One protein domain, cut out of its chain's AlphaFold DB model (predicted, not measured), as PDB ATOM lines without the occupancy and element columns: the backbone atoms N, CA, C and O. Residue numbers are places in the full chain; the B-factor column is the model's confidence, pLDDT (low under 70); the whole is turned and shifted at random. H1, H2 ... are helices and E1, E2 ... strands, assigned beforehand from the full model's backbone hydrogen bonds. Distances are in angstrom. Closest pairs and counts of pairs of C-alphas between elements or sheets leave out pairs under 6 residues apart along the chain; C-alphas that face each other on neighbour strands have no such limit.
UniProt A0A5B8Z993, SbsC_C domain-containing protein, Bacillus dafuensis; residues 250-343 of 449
ATOM      1  N   ALA A 250       8.645  15.379  16.589       92.50
ATOM      2  CA  ALA A 250       9.222  16.247  15.570       92.50
ATOM      3  C   ALA A 250      10.675  16.626  15.880       92.50
ATOM      4  O   ALA A 250      11.488  16.755  14.962       92.50
ATOM      5  N   GLU A 251      11.013  16.786  17.160       94.81
ATOM      6  CA  GLU A 251      12.353  17.169  17.598       94.81
ATOM      7  C   GLU A 251      12.799  16.355  18.817       94.81
ATOM      8  O   GLU A 251      12.004  16.003  19.684       94.81
ATOM      9  N   VAL A 252      14.104  16.068  18.875       96.06
ATOM     10  CA  VAL A 252      14.765  15.509  20.056       96.06
ATOM     11  C   VAL A 252      15.935  16.404  20.460       96.06
ATOM     12  O   VAL A 252      16.844  16.691  19.659       96.06
ATOM     13  N   THR A 253      15.949  16.816  21.723       96.19
ATOM     14  CA  THR A 253      17.031  17.601  22.330       96.19
ATOM     15  C   THR A 253      17.691  16.829  23.475       96.19
ATOM     16  O   THR A 253      17.310  15.698  23.765       96.19
ATOM     17  N   LEU A 254      18.760  17.389  24.047       95.25
ATOM     18  CA  LEU A 254      19.490  16.763  25.148       95.25
ATOM     19  C   LEU A 254      19.162  17.477  26.452       95.25
ATOM     20  O   LEU A 254      19.285  18.702  26.528       95.25
ATOM     21  N   ALA A 255      18.828  16.705  27.477       91.81
ATOM     22  CA  ALA A 255      18.814  17.186  28.847       91.81
ATOM     23  C   ALA A 255      20.252  17.324  29.378       91.81
ATOM     24  O   ALA A 255      21.189  16.678  28.899       91.81
ATOM     25  N   ASN A 256      20.442  18.166  30.395       85.12
ATOM     26  CA  ASN A 256      21.727  18.290  31.081       85.12
ATOM     27  C   ASN A 256      21.897  17.149  32.096       85.12
ATOM     28  O   ASN A 256      21.693  17.339  33.294       85.12
ATOM     29  N   VAL A 257      22.219  15.956  31.594       86.19
ATOM     30  CA  VAL A 257      22.320  14.724  32.386       86.19
ATOM     31  C   VAL A 257      23.771  14.257  32.474       86.19
ATOM     32  O   VAL A 257      24.561  14.395  31.540       86.19
ATOM     33  N   VAL A 258      24.116  13.686  33.622       89.56
ATOM     34  CA  VAL A 258      25.376  12.989  33.901       89.56
ATOM     35  C   VAL A 258      25.051  11.568  34.339       89.56
ATOM     36  O   VAL A 258      23.936  11.308  34.787       89.56
ATOM     37  N   ILE A 259      26.012  10.650  34.233       92.25
ATOM     38  CA  ILE A 259      25.815   9.268  34.671       92.25
ATOM     39  C   ILE A 259      26.498   9.082  36.035       92.25
ATOM     40  O   ILE A 259      27.724   8.978  36.090       92.25
ATOM     41  N   PRO A 260      25.766   9.077  37.158       91.06
ATOM     42  CA  PRO A 260      26.362   8.791  38.458       91.06
ATOM     43  C   PRO A 260      26.905   7.361  38.531       91.06
ATOM     44  O   PRO A 260      26.263   6.415  38.068       91.06
ATOM     45  N   THR A 261      28.066   7.187  39.166       90.06
ATOM     46  CA  THR A 261      28.517   5.857  39.588       90.06
ATOM     47  C   THR A 261      27.579   5.265  40.638       90.06
ATOM     48  O   THR A 261      26.899   5.995  41.361       90.06
ATOM     49  N   ASP A 262      27.549   3.936  40.724       85.31
ATOM     50  CA  ASP A 262      26.761   3.168  41.705       85.31
ATOM     51  C   ASP A 262      25.231   3.385  41.640       85.31
ATOM     52  O   ASP A 262      24.495   2.909  42.504       85.31
ATOM     53  N   ALA A 263      24.730   4.084  40.616       84.94
ATOM     54  CA  ALA A 263      23.303   4.183  40.347       84.94
ATOM     55  C   ALA A 263      22.822   2.918  39.625       84.94
ATOM     56  O   ALA A 263      23.258   2.613  38.513       84.94
ATOM     57  N   ASN A 264      21.936   2.174  40.284       83.94
ATOM     58  CA  ASN A 264      21.508   0.839  39.855       83.94
ATOM     59  C   ASN A 264      20.249   0.853  38.972       83.94
ATOM     60  O   ASN A 264      20.062  -0.064  38.175       83.94
ATOM     61  N   ASP A 265      19.445   1.914  39.066       84.44
ATOM     62  CA  ASP A 265      18.177   2.089  38.346       84.44
ATOM     63  C   ASP A 265      18.278   3.233  37.321       84.44
ATOM     64  O   ASP A 265      17.443   4.134  37.264       84.44
ATOM     65  N   LEU A 266      19.364   3.240  36.540       87.75
ATOM     66  CA  LEU A 266      19.574   4.234  35.488       87.75
ATOM     67  C   LEU A 266      18.714   3.921  34.259       87.75
ATOM     68  O   LEU A 266      18.845   2.848  33.668       87.75
ATOM     69  N   ASP A 267      17.932   4.912  33.837       91.38
ATOM     70  CA  ASP A 267      17.320   4.977  32.512       91.38
ATOM     71  C   ASP A 267      17.956   6.124  31.719       91.38
ATOM     72  O   ASP A 267      17.773   7.308  32.019       91.38
ATOM     73  N   ILE A 268      18.751   5.773  30.709       94.31
ATOM     74  CA  ILE A 268      19.489   6.756  29.916       94.31
ATOM     75  C   ILE A 268      18.604   7.508  28.918       94.31
ATOM     76  O   ILE A 268      19.050   8.511  28.357       94.31
ATOM     77  N   PHE A 269      17.348   7.088  28.717       95.00
ATOM     78  CA  PHE A 269      16.406   7.870  27.923       95.00
ATOM     79  C   PHE A 269      16.141   9.253  28.519       95.00
ATOM     80  O   PHE A 269      15.894  10.179  27.753       95.00
ATOM     81  N   LEU A 270      16.318   9.435  29.834       91.50
ATOM     82  CA  LEU A 270      16.233  10.742  30.500       91.50
ATOM     83  C   LEU A 270      17.234  11.777  29.956       91.50
ATOM     84  O   LEU A 270      17.059  12.976  30.165       91.50
ATOM     85  N   ALA A 271      18.284  11.348  29.245       93.88
ATOM     86  CA  ALA A 271      19.198  12.259  28.560       93.88
ATOM     87  C   ALA A 271      18.572  12.931  27.323       93.88
ATOM     88  O   ALA A 271      19.149  13.886  26.798       93.88
ATOM     89  N   PHE A 272      17.419  12.452  26.850       96.12
ATOM     90  CA  PHE A 272      16.749  12.916  25.641       96.12
ATOM     91  C   PHE A 272      15.372  13.489  25.972       96.12
ATOM     92  O   PHE A 272      14.549  12.833  26.599       96.12
ATOM     93  N   LEU A 273      15.119  14.706  25.500       95.94
ATOM     94  CA  LEU A 273      13.816  15.358  25.603       95.94
ATOM     95  C   LEU A 273      13.138  15.309  24.235       95.94
ATOM     96  O   LEU A 273      13.754  15.675  23.226       95.94
ATOM     97  N   PHE A 274      11.892  14.850  24.198       95.06
ATOM     98  CA  PHE A 274      11.121  14.645  22.974       95.06
ATOM     99  C   PHE A 274      10.102  15.766  22.828       95.06
ATOM    100  O   PHE A 274       9.434  16.113  23.794       95.06
ATOM    101  N   PHE A 275       9.972  16.325  21.628       93.31
ATOM    102  CA  PHE A 275       9.055  17.428  21.361       93.31
ATOM    103  C   PHE A 275       8.174  17.137  20.156       93.31
ATOM    104  O   PHE A 275       8.624  16.554  19.161       93.31
ATOM    105  N   ASP A 276       6.923  17.581  20.232       89.44
ATOM    106  CA  ASP A 276       6.002  17.558  19.103       89.44
ATOM    107  C   ASP A 276       6.316  18.665  18.078       89.44
ATOM    108  O   ASP A 276       7.166  19.538  18.274       89.44
ATOM    109  N   LYS A 277       5.591  18.662  16.955       89.00
ATOM    110  CA  LYS A 277       5.717  19.683  15.894       89.00
ATOM    111  C   LYS A 277       5.331  21.105  16.335       89.00
ATOM    112  O   LYS A 277       5.529  22.052  15.572       89.00
ATOM    113  N   HIS A 278       4.738  21.254  17.515       85.25
ATOM    114  CA  HIS A 278       4.340  22.523  18.116       85.25
ATOM    115  C   HIS A 278       5.346  23.013  19.169       85.25
ATOM    116  O   HIS A 278       5.211  24.144  19.636       85.25
ATOM    117  N   GLY A 279       6.373  22.218  19.486       88.44
ATOM    118  CA  GLY A 279       7.389  22.528  20.486       88.44
ATOM    119  C   GLY A 279       6.974  22.194  21.921       88.44
ATOM    120  O   GLY A 279       7.617  22.681  22.847       88.44
ATOM    121  N   ASN A 280       5.919  21.399  22.122       86.56
ATOM    122  CA  ASN A 280       5.556  20.893  23.444       86.56
ATOM    123  C   ASN A 280       6.397  19.660  23.773       86.56
ATOM    124  O   ASN A 280       6.593  18.806  22.907       86.56
ATOM    125  N   GLU A 281       6.870  19.567  25.014       90.44
ATOM    126  CA  GLU A 281       7.559  18.377  25.511       90.44
ATOM    127  C   GLU A 281       6.579  17.199  25.614       90.44
ATOM    128  O   GLU A 281       5.431  17.360  26.035       90.44
ATOM    129  N   LEU A 282       7.035  16.026  25.187       89.31
ATOM    130  CA  LEU A 282       6.277  14.786  25.137       89.31
ATOM    131  C   LEU A 282       6.703  13.873  26.286       89.31
ATOM    132  O   LEU A 282       7.842  13.409  26.315       89.31
ATOM    133  N   ASP A 283       5.762  13.557  27.173       88.44
ATOM    134  CA  ASP A 283       5.935  12.520  28.192       88.44
ATOM    135  C   ASP A 283       5.616  11.147  27.583       88.44
ATOM    136  O   ASP A 283       4.472  10.686  27.552       88.44
ATOM    137  N   ILE A 284       6.633  10.532  26.977       89.06
ATOM    138  CA  ILE A 284       6.525   9.241  26.297       89.06
ATOM    139  C   ILE A 284       7.558   8.258  26.831       89.06
ATOM    140  O   ILE A 284       8.672   8.637  27.169       89.06
ATOM    141  N   ASP A 285       7.216   6.970  26.812       90.50
ATOM    142  CA  ASP A 285       8.185   5.876  26.933       90.50
ATOM    143  C   ASP A 285       8.892   5.708  25.577       90.50
ATOM    144  O   ASP A 285       8.283   5.175  24.637       90.50
ATOM    145  N   PRO A 286      10.152   6.155  25.414       93.56
ATOM    146  CA  PRO A 286      10.748   6.223  24.085       93.56
ATOM    147  C   PRO A 286      10.924   4.840  23.458       93.56
ATOM    148  O   PRO A 286      10.783   4.696  22.242       93.56
ATOM    149  N   TYR A 287      11.140   3.802  24.274       94.25
ATOM    150  CA  TYR A 287      11.252   2.428  23.797       94.25
ATOM    151  C   TYR A 287       9.940   1.928  23.190       94.25
ATOM    152  O   TYR A 287       9.928   1.383  22.082       94.25
ATOM    153  N   LYS A 288       8.804   2.192  23.848       90.75
ATOM    154  CA  LYS A 288       7.475   1.880  23.286       90.75
ATOM    155  C   LYS A 288       7.155   2.690  22.030       90.75
ATOM    156  O   LYS A 288       6.437   2.193  21.163       90.75
ATOM    157  N   TYR A 289       7.719   3.890  21.903       91.25
ATOM    158  CA  TYR A 289       7.620   4.731  20.706       91.25
ATOM    159  C   TYR A 289       8.638   4.373  19.610       91.25
ATOM    160  O   TYR A 289       8.699   5.031  18.571       91.25
ATOM    161  N   GLY A 290       9.386   3.279  19.780       93.75
ATOM    162  CA  GLY A 290      10.265   2.732  18.751       93.75
ATOM    163  C   GLY A 290      11.640   3.387  18.689       93.75
ATOM    164  O   GLY A 290      12.309   3.271  17.662       93.75
ATOM    165  N   TYR A 291      12.077   4.049  19.757       96.69
ATOM    166  CA  TYR A 291      13.458   4.488  19.918       96.69
ATOM    167  C   TYR A 291      14.262   3.443  20.683       96.69
ATOM    168  O   TYR A 291      13.759   2.805  21.599       96.69
ATOM    169  N   ILE A 292      15.522   3.260  20.309       98.06
ATOM    170  CA  ILE A 292      16.454   2.387  21.026       98.06
ATOM    171  C   ILE A 292      17.755   3.116  21.314       98.06
ATOM    172  O   ILE A 292      18.152   4.028  20.581       98.06
ATOM    173  N   ILE A 293      18.430   2.667  22.363       98.00
ATOM    174  CA  ILE A 293      19.745   3.154  22.754       98.00
ATOM    175  C   ILE A 293      20.842   2.237  22.224       98.00
ATOM    176  O   ILE A 293      20.732   1.010  22.233       98.00
ATOM    177  N   LYS A 294      21.943   2.856  21.800       97.62
ATOM    178  CA  LYS A 294      23.230   2.192  21.624       97.62
ATOM    179  C   LYS A 294      24.328   3.023  22.270       97.62
ATOM    180  O   LYS A 294      24.379   4.233  22.068       97.62
ATOM    181  N   ASP A 295      25.232   2.370  22.986       96.75
ATOM    182  CA  ASP A 295      26.398   3.022  23.571       96.75
ATOM    183  C   ASP A 295      27.721   2.386  23.126       96.75
ATOM    184  O   ASP A 295      27.767   1.247  22.651       96.75
ATOM    185  N   ASP A 296      28.815   3.142  23.239       97.06
ATOM    186  CA  ASP A 296      30.150   2.698  22.828       97.06
ATOM    187  C   ASP A 296      30.868   1.812  23.865       97.06
ATOM    188  O   ASP A 296      31.938   1.272  23.566       97.06
ATOM    189  N   LYS A 297      30.296   1.633  25.064       95.88
ATOM    190  CA  LYS A 297      30.875   0.862  26.179       95.88
ATOM    191  C   LYS A 297      30.138  -0.446  26.488       95.88
ATOM    192  O   LYS A 297      30.690  -1.286  27.196       95.88
ATOM    193  N   GLY A 298      28.941  -0.643  25.941       94.62
ATOM    194  CA  GLY A 298      28.046  -1.758  26.248       94.62
ATOM    195  C   GLY A 298      27.429  -1.676  27.648       94.62
ATOM    196  O   GLY A 298      27.264  -2.709  28.296       94.62
ATOM    197  N   TYR A 299      27.162  -0.469  28.146       95.56
ATOM    198  CA  TYR A 299      26.558  -0.240  29.461       95.56
ATOM    199  C   TYR A 299      25.038  -0.360  29.462       95.56
ATOM    200  O   TYR A 299      24.474  -0.793  30.471       95.56
ATOM    201  N   PHE A 300      24.387  -0.029  28.350       96.31
ATOM    202  CA  PHE A 300      22.936   0.069  28.275       96.31
ATOM    203  C   PHE A 300      22.346  -0.974  27.321       96.31
ATOM    204  O   PHE A 300      22.947  -1.366  26.318       96.31
ATOM    205  N   LYS A 301      21.153  -1.455  27.665       97.12
ATOM    206  CA  LYS A 301      20.275  -2.233  26.794       97.12
ATOM    207  C   LYS A 301      19.609  -1.297  25.782       97.12
ATOM    208  O   LYS A 301      19.637  -0.075  25.920       97.12
ATOM    209  N   GLU A 302      18.966  -1.879  24.772       97.25
ATOM    210  CA  GLU A 302      18.215  -1.107  23.770       97.25
ATOM    211  C   GLU A 302      17.072  -0.285  24.387       97.25
ATOM    212  O   GLU A 302      16.747   0.777  23.864       97.25
ATOM    213  N   ASP A 303      16.509  -0.743  25.509       95.81
ATOM    214  CA  ASP A 303      15.477  -0.045  26.286       95.81
ATOM    215  C   ASP A 303      16.035   1.034  27.230       95.81
ATOM    216  O   ASP A 303      15.307   1.541  28.075       95.81
ATOM    217  N   GLY A 304      17.318   1.385  27.104       95.19
ATOM    218  CA  GLY A 304      17.950   2.453  27.875       95.19
ATOM    219  C   GLY A 304      18.327   2.088  29.311       95.19
ATOM    220  O   GLY A 304      19.058   2.847  29.950       95.19
ATOM    221  N   THR A 305      17.916   0.919  29.804       95.69
ATOM    222  CA  THR A 305      18.289   0.436  31.140       95.69
ATOM    223  C   THR A 305      19.686  -0.187  31.152       95.69
ATOM    224  O   THR A 305      20.243  -0.544  30.113       95.69
ATOM    225  N   LEU A 306      20.287  -0.351  32.333       94.88
ATOM    226  CA  LEU A 306      21.595  -1.005  32.460       94.88
ATOM    227  C   LEU A 306      21.565  -2.479  32.022       94.88
ATOM    228  O   LEU A 306      20.630  -3.233  32.312       94.88
ATOM    229  N   VAL A 307      22.648  -2.939  31.388       95.12
ATOM    230  CA  VAL A 307      22.862  -4.379  31.168       95.12
ATOM    231  C   VAL A 307      23.066  -5.112  32.497       95.12
ATOM    232  O   VAL A 307      23.612  -4.557  33.451       95.12
ATOM    233  N   ASP A 308      22.685  -6.393  32.560       93.12
ATOM    234  CA  ASP A 308      22.618  -7.182  33.806       93.12
ATOM    235  C   ASP A 308      23.925  -7.198  34.621       93.12
ATOM    236  O   ASP A 308      23.896  -7.330  35.845       93.12
ATOM    237  N   ALA A 309      25.072  -7.045  33.950       92.25
ATOM    238  CA  ALA A 309      26.384  -6.968  34.589       92.25
ATOM    239  C   ALA A 309      26.540  -5.753  35.522       92.25
ATOM    240  O   ALA A 309      27.298  -5.845  36.485       92.25
ATOM    241  N   TYR A 310      25.827  -4.653  35.260       91.19
ATOM    242  CA  TYR A 310      25.923  -3.401  36.016       91.19
ATOM    243  C   TYR A 310      24.693  -3.115  36.879       91.19
ATOM    244  O   TYR A 310      24.785  -2.293  37.777       91.19
ATOM    245  N   VAL A 311      23.573  -3.826  36.704       87.94
ATOM    246  CA  VAL A 311      22.334  -3.600  37.487       87.94
ATOM    247  C   VAL A 311      22.570  -3.649  39.005       87.94
ATOM    248  O   VAL A 311      21.915  -2.945  39.761       87.94
ATOM    249  N   LYS A 312      23.508  -4.477  39.486       86.06
ATOM    250  CA  LYS A 312      23.782  -4.604  40.931       86.06
ATOM    251  C   LYS A 312      24.794  -3.601  41.479       86.06
ATOM    252  O   LYS A 312      24.829  -3.400  42.690       86.06
ATOM    253  N   THR A 313      25.679  -3.092  40.632       85.38
ATOM    254  CA  THR A 313      26.866  -2.334  41.056       85.38
ATOM    255  C   THR A 313      26.919  -0.933  40.465       85.38
ATOM    256  O   THR A 313      27.857  -0.202  40.752       85.38
ATOM    257  N   GLY A 314      25.989  -0.592  39.578       88.19
ATOM    258  CA  GLY A 314      26.069   0.567  38.710       88.19
ATOM    259  C   GLY A 314      27.324   0.548  37.840       88.19
ATOM    260  O   GLY A 314      28.027  -0.464  37.693       88.19
ATOM    261  N   LEU A 315      27.611   1.711  37.261       91.12
ATOM    262  CA  LEU A 315      28.894   1.979  36.622       91.12
ATOM    263  C   LEU A 315      29.913   2.403  37.681       91.12
ATOM    264  O   LEU A 315      29.579   3.127  38.611       91.12
ATOM    265  N   THR A 316      31.168   1.988  37.525       88.44
ATOM    266  CA  THR A 316      32.237   2.258  38.512       88.44
ATOM    267  C   THR A 316      33.442   2.982  37.916       88.44
ATOM    268  O   THR A 316      34.370   3.356  38.633       88.44
ATOM    269  N   LYS A 317      33.460   3.182  36.594       90.00
ATOM    270  CA  LYS A 317      34.587   3.778  35.877       90.00
ATOM    271  C   LYS A 317      34.250   5.194  35.423       90.00
ATOM    272  O   LYS A 317      33.333   5.388  34.637       90.00
ATOM    273  N   PHE A 318      35.047   6.163  35.875       90.56
ATOM    274  CA  PHE A 318      34.966   7.555  35.433       90.56
ATOM    275  C   PHE A 318      35.462   7.685  33.993       90.56
ATOM    276  O   PHE A 318      36.667   7.719  33.727       90.56
ATOM    277  N   GLU A 319      34.537   7.716  33.045       94.00
ATOM    278  CA  GLU A 319      34.832   7.914  31.634       94.00
ATOM    279  C   GLU A 319      33.674   8.592  30.905       94.00
ATOM    280  O   GLU A 319      32.579   8.736  31.441       94.00
ATOM    281  N   LYS A 320      33.932   9.014  29.666       95.00
ATOM    282  CA  LYS A 320      32.886   9.488  28.763       95.00
ATOM    283  C   LYS A 320      32.250   8.314  28.038       95.00
ATOM    284  O   LYS A 320      32.967   7.442  27.541       95.00
ATOM    285  N   VAL A 321      30.929   8.348  27.945       95.81
ATOM    286  CA  VAL A 321      30.115   7.379  27.213       95.81
ATOM    287  C   VAL A 321      29.429   8.109  26.067       95.81
ATOM    288  O   VAL A 321      28.758   9.124  26.281       95.81
ATOM    289  N   LYS A 322      29.612   7.611  24.843       96.94
ATOM    290  CA  LYS A 322      28.862   8.081  23.679       96.94
ATOM    291  C   LYS A 322      27.562   7.286  23.602       96.94
ATOM    292  O   LYS A 322      27.605   6.067  23.473       96.94
ATOM    293  N   ILE A 323      26.431   7.985  23.633       97.12
ATOM    294  CA  ILE A 323      25.089   7.416  23.478       97.12
ATOM    295  C   ILE A 323      24.505   7.853  22.136       97.12
ATOM    296  O   ILE A 323      24.545   9.033  21.789       97.12
ATOM    297  N   GLU A 324      23.937   6.909  21.396       97.94
ATOM    298  CA  GLU A 324      23.177   7.130  20.170       97.94
ATOM    299  C   GLU A 324      21.712   6.753  20.423       97.94
ATOM    300  O   GLU A 324      21.406   5.607  20.753       97.94
ATOM    301  N   LEU A 325      20.811   7.719  20.240       98.00
ATOM    302  CA  LEU A 325      19.374   7.478  20.162       98.00
ATOM    303  C   LEU A 325      19.021   7.139  18.716       98.00
ATOM    304  O   LEU A 325      19.276   7.936  17.807       98.00
ATOM    305  N   ILE A 326      18.433   5.971  18.489       97.88
ATOM    306  CA  ILE A 326      18.183   5.429  17.155       97.88
ATOM    307  C   ILE A 326      16.689   5.178  16.983       97.88
ATOM    308  O   ILE A 326      16.064   4.534  17.816       97.88
ATOM    309  N   ASP A 327      16.122   5.621  15.865       95.81
ATOM    310  CA  ASP A 327      14.791   5.183  15.438       95.81
ATOM    311  C   ASP A 327      14.887   3.722  14.969       95.81
ATOM    312  O   ASP A 327      15.549   3.399  13.974       95.81
ATOM    313  N   ALA A 328      14.232   2.813  15.689       95.00
ATOM    314  CA  ALA A 328      14.319   1.377  15.461       95.00
ATOM    315  C   ALA A 328      13.725   0.940  14.116       95.00
ATOM    316  O   ALA A 328      14.131  -0.104  13.592       95.00
ATOM    317  N   LYS A 329      12.797   1.713  13.542       93.12
ATOM    318  CA  LYS A 329      12.158   1.427  12.254       93.12
ATOM    319  C   LYS A 329      13.040   1.870  11.095       93.12
ATOM    320  O   LYS A 329      13.223   1.110  10.145       93.12
ATOM    321  N   THR A 330      13.588   3.082  11.159       95.88
ATOM    322  CA  THR A 330      14.412   3.643  10.074       95.88
ATOM    323  C   THR A 330      15.897   3.312  10.204       95.88
ATOM    324  O   THR A 330      16.639   3.471   9.234       95.88
ATOM    325  N   LYS A 331      16.327   2.825  11.376       95.81
ATOM    326  CA  LYS A 331      17.723   2.546  11.750       95.81
ATOM    327  C   LYS A 331      18.635   3.774  11.670       95.81
ATOM    328  O   LYS A 331      19.850   3.633  11.532       95.81
ATOM    329  N   LYS A 332      18.065   4.980  11.735       97.19
ATOM    330  CA  LYS A 332      18.815   6.239  11.713       97.19
ATOM    331  C   LYS A 332      19.104   6.713  13.130       97.19
ATOM    332  O   LYS A 332      18.227   6.658  13.987       97.19
ATOM    333  N   VAL A 333      20.312   7.233  13.335       97.12
ATOM    334  CA  VAL A 333      20.661   7.984  14.543       97.12
ATOM    335  C   VAL A 333      19.891   9.302  14.517       97.12
ATOM    336  O   VAL A 333      20.031  10.091  13.583       97.12
ATOM    337  N   VAL A 334      19.049   9.502  15.524       96.25
ATOM    338  CA  VAL A 334      18.198  10.682  15.710       96.25
ATOM    339  C   VAL A 334      18.956  11.743  16.501       96.25
ATOM    340  O   VAL A 334      18.925  12.925  16.156       96.25
ATOM    341  N   LYS A 335      19.676  11.315  17.542       97.38
ATOM    342  CA  LYS A 335      20.479  12.188  18.395       97.38
ATOM    343  C   LYS A 335      21.679  11.439  18.958       97.38
ATOM    344  O   LYS A 335      21.626  10.229  19.152       97.38
ATOM    345  N   GLU A 336      22.746  12.174  19.243       96.56
ATOM    346  CA  GLU A 336      23.921  11.660  19.942       96.56
ATOM    347  C   GLU A 336      24.199  12.507  21.182       96.56
ATOM    348  O   GLU A 336      24.055  13.730  21.137       96.56
ATOM    349  N   ALA A 337      24.636  11.862  22.260       95.12
ATOM    350  CA  ALA A 337      25.075  12.501  23.493       95.12
ATOM    351  C   ALA A 337      26.456  11.973  23.899       95.12
ATOM    352  O   ALA A 337      26.771  10.804  23.690       95.12
ATOM    353  N   ASN A 338      27.280  12.835  24.490       95.38
ATOM    354  CA  ASN A 338      28.516  12.426  25.153       95.38
ATOM    355  C   ASN A 338      28.354  12.754  26.631       95.38
ATOM    356  O   ASN A 338      28.359  13.930  26.991       95.38
ATOM    357  N   LEU A 339      28.170  11.724  27.449       94.62
ATOM    358  CA  LEU A 339      27.834  11.865  28.860       94.62
ATOM    359  C   LEU A 339      29.037  11.484  29.719       94.62
ATOM    360  O   LEU A 339      29.731  10.507  29.432       94.62
ATOM    361  N   ASP A 340      29.290  12.270  30.761       93.19
ATOM    362  CA  ASP A 340      30.332  11.980  31.741       93.19
ATOM    363  C   ASP A 340      29.792  11.017  32.805       93.19
ATOM    364  O   ASP A 340      28.757  11.283  33.423       93.19
ATOM    365  N   VAL A 341      30.515   9.918  33.045       93.50
ATOM    366  CA  VAL A 341      30.334   9.108  34.252       93.50
ATOM    367  C   VAL A 341      31.061   9.804  35.398       93.50
ATOM    368  O   VAL A 341      32.287   9.945  35.366       93.50
ATOM    369  N   ILE A 342      30.309  10.260  36.395       90.75
ATOM    370  CA  ILE A 342      30.815  11.053  37.522       90.75
ATOM    371  C   ILE A 342      30.641  10.316  38.845       90.75
ATOM    372  O   ILE A 342      29.856   9.382  38.941       90.75
ATOM    373  N   ASP A 343      31.342  10.769  39.884       88.19
ATOM    374  CA  ASP A 343      31.184  10.231  41.240       88.19
ATOM    375  C   ASP A 343      29.746  10.410  41.729       88.19
ATOM    376  O   ASP A 343      29.301  11.528  41.994       88.19
TER     377      ASP A 343
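What this domain is: This is residues 250 to 343 of the 449 residues of the protein "SbsC_C domain-containing protein" of Bacillus dafuensis (UniProt A0A5B8Z993). With little regular structure, this is a twisted three-stranded sheet, the meander E3 E4 E5, each strand the antiparallel neighbour of the one before, with the antiparallel pair E1 and E2 beside E5, short H1 near the middle, and long loops. The 94 printed residues run E1 H1 E2 E3 E4 E5, mostly strand, 37 in named elements. The whole is compact, radius of gyration of the C-alphas 13.1 A, and elongated, 39 by 24 by 19 A.

How they stand to each other: Start at E1, residues 250 to 254; N 253 is 2.9 A from O 273 of E2, residues 272 to 276. Look next at the hairpin of E3, residues 291 to 295, and E4, residues 320 to 327, with N 294 and O 324 3.0 A apart. In the hairpin of E4 and E5, residues 333 to 342, N 323 and O 337 are 2.8 A apart. H1, residues 268 to 271, only grazes this sheet.

Where its parts are: Find C-alpha 250 at (9.222, 16.247, 15.570); E5, 25.3 A long, ends at C-alpha 342, (30.815, 11.053, 37.522).

The domain as a whole: The printed part has no cut; no printed residue is under 70 in pLDDT.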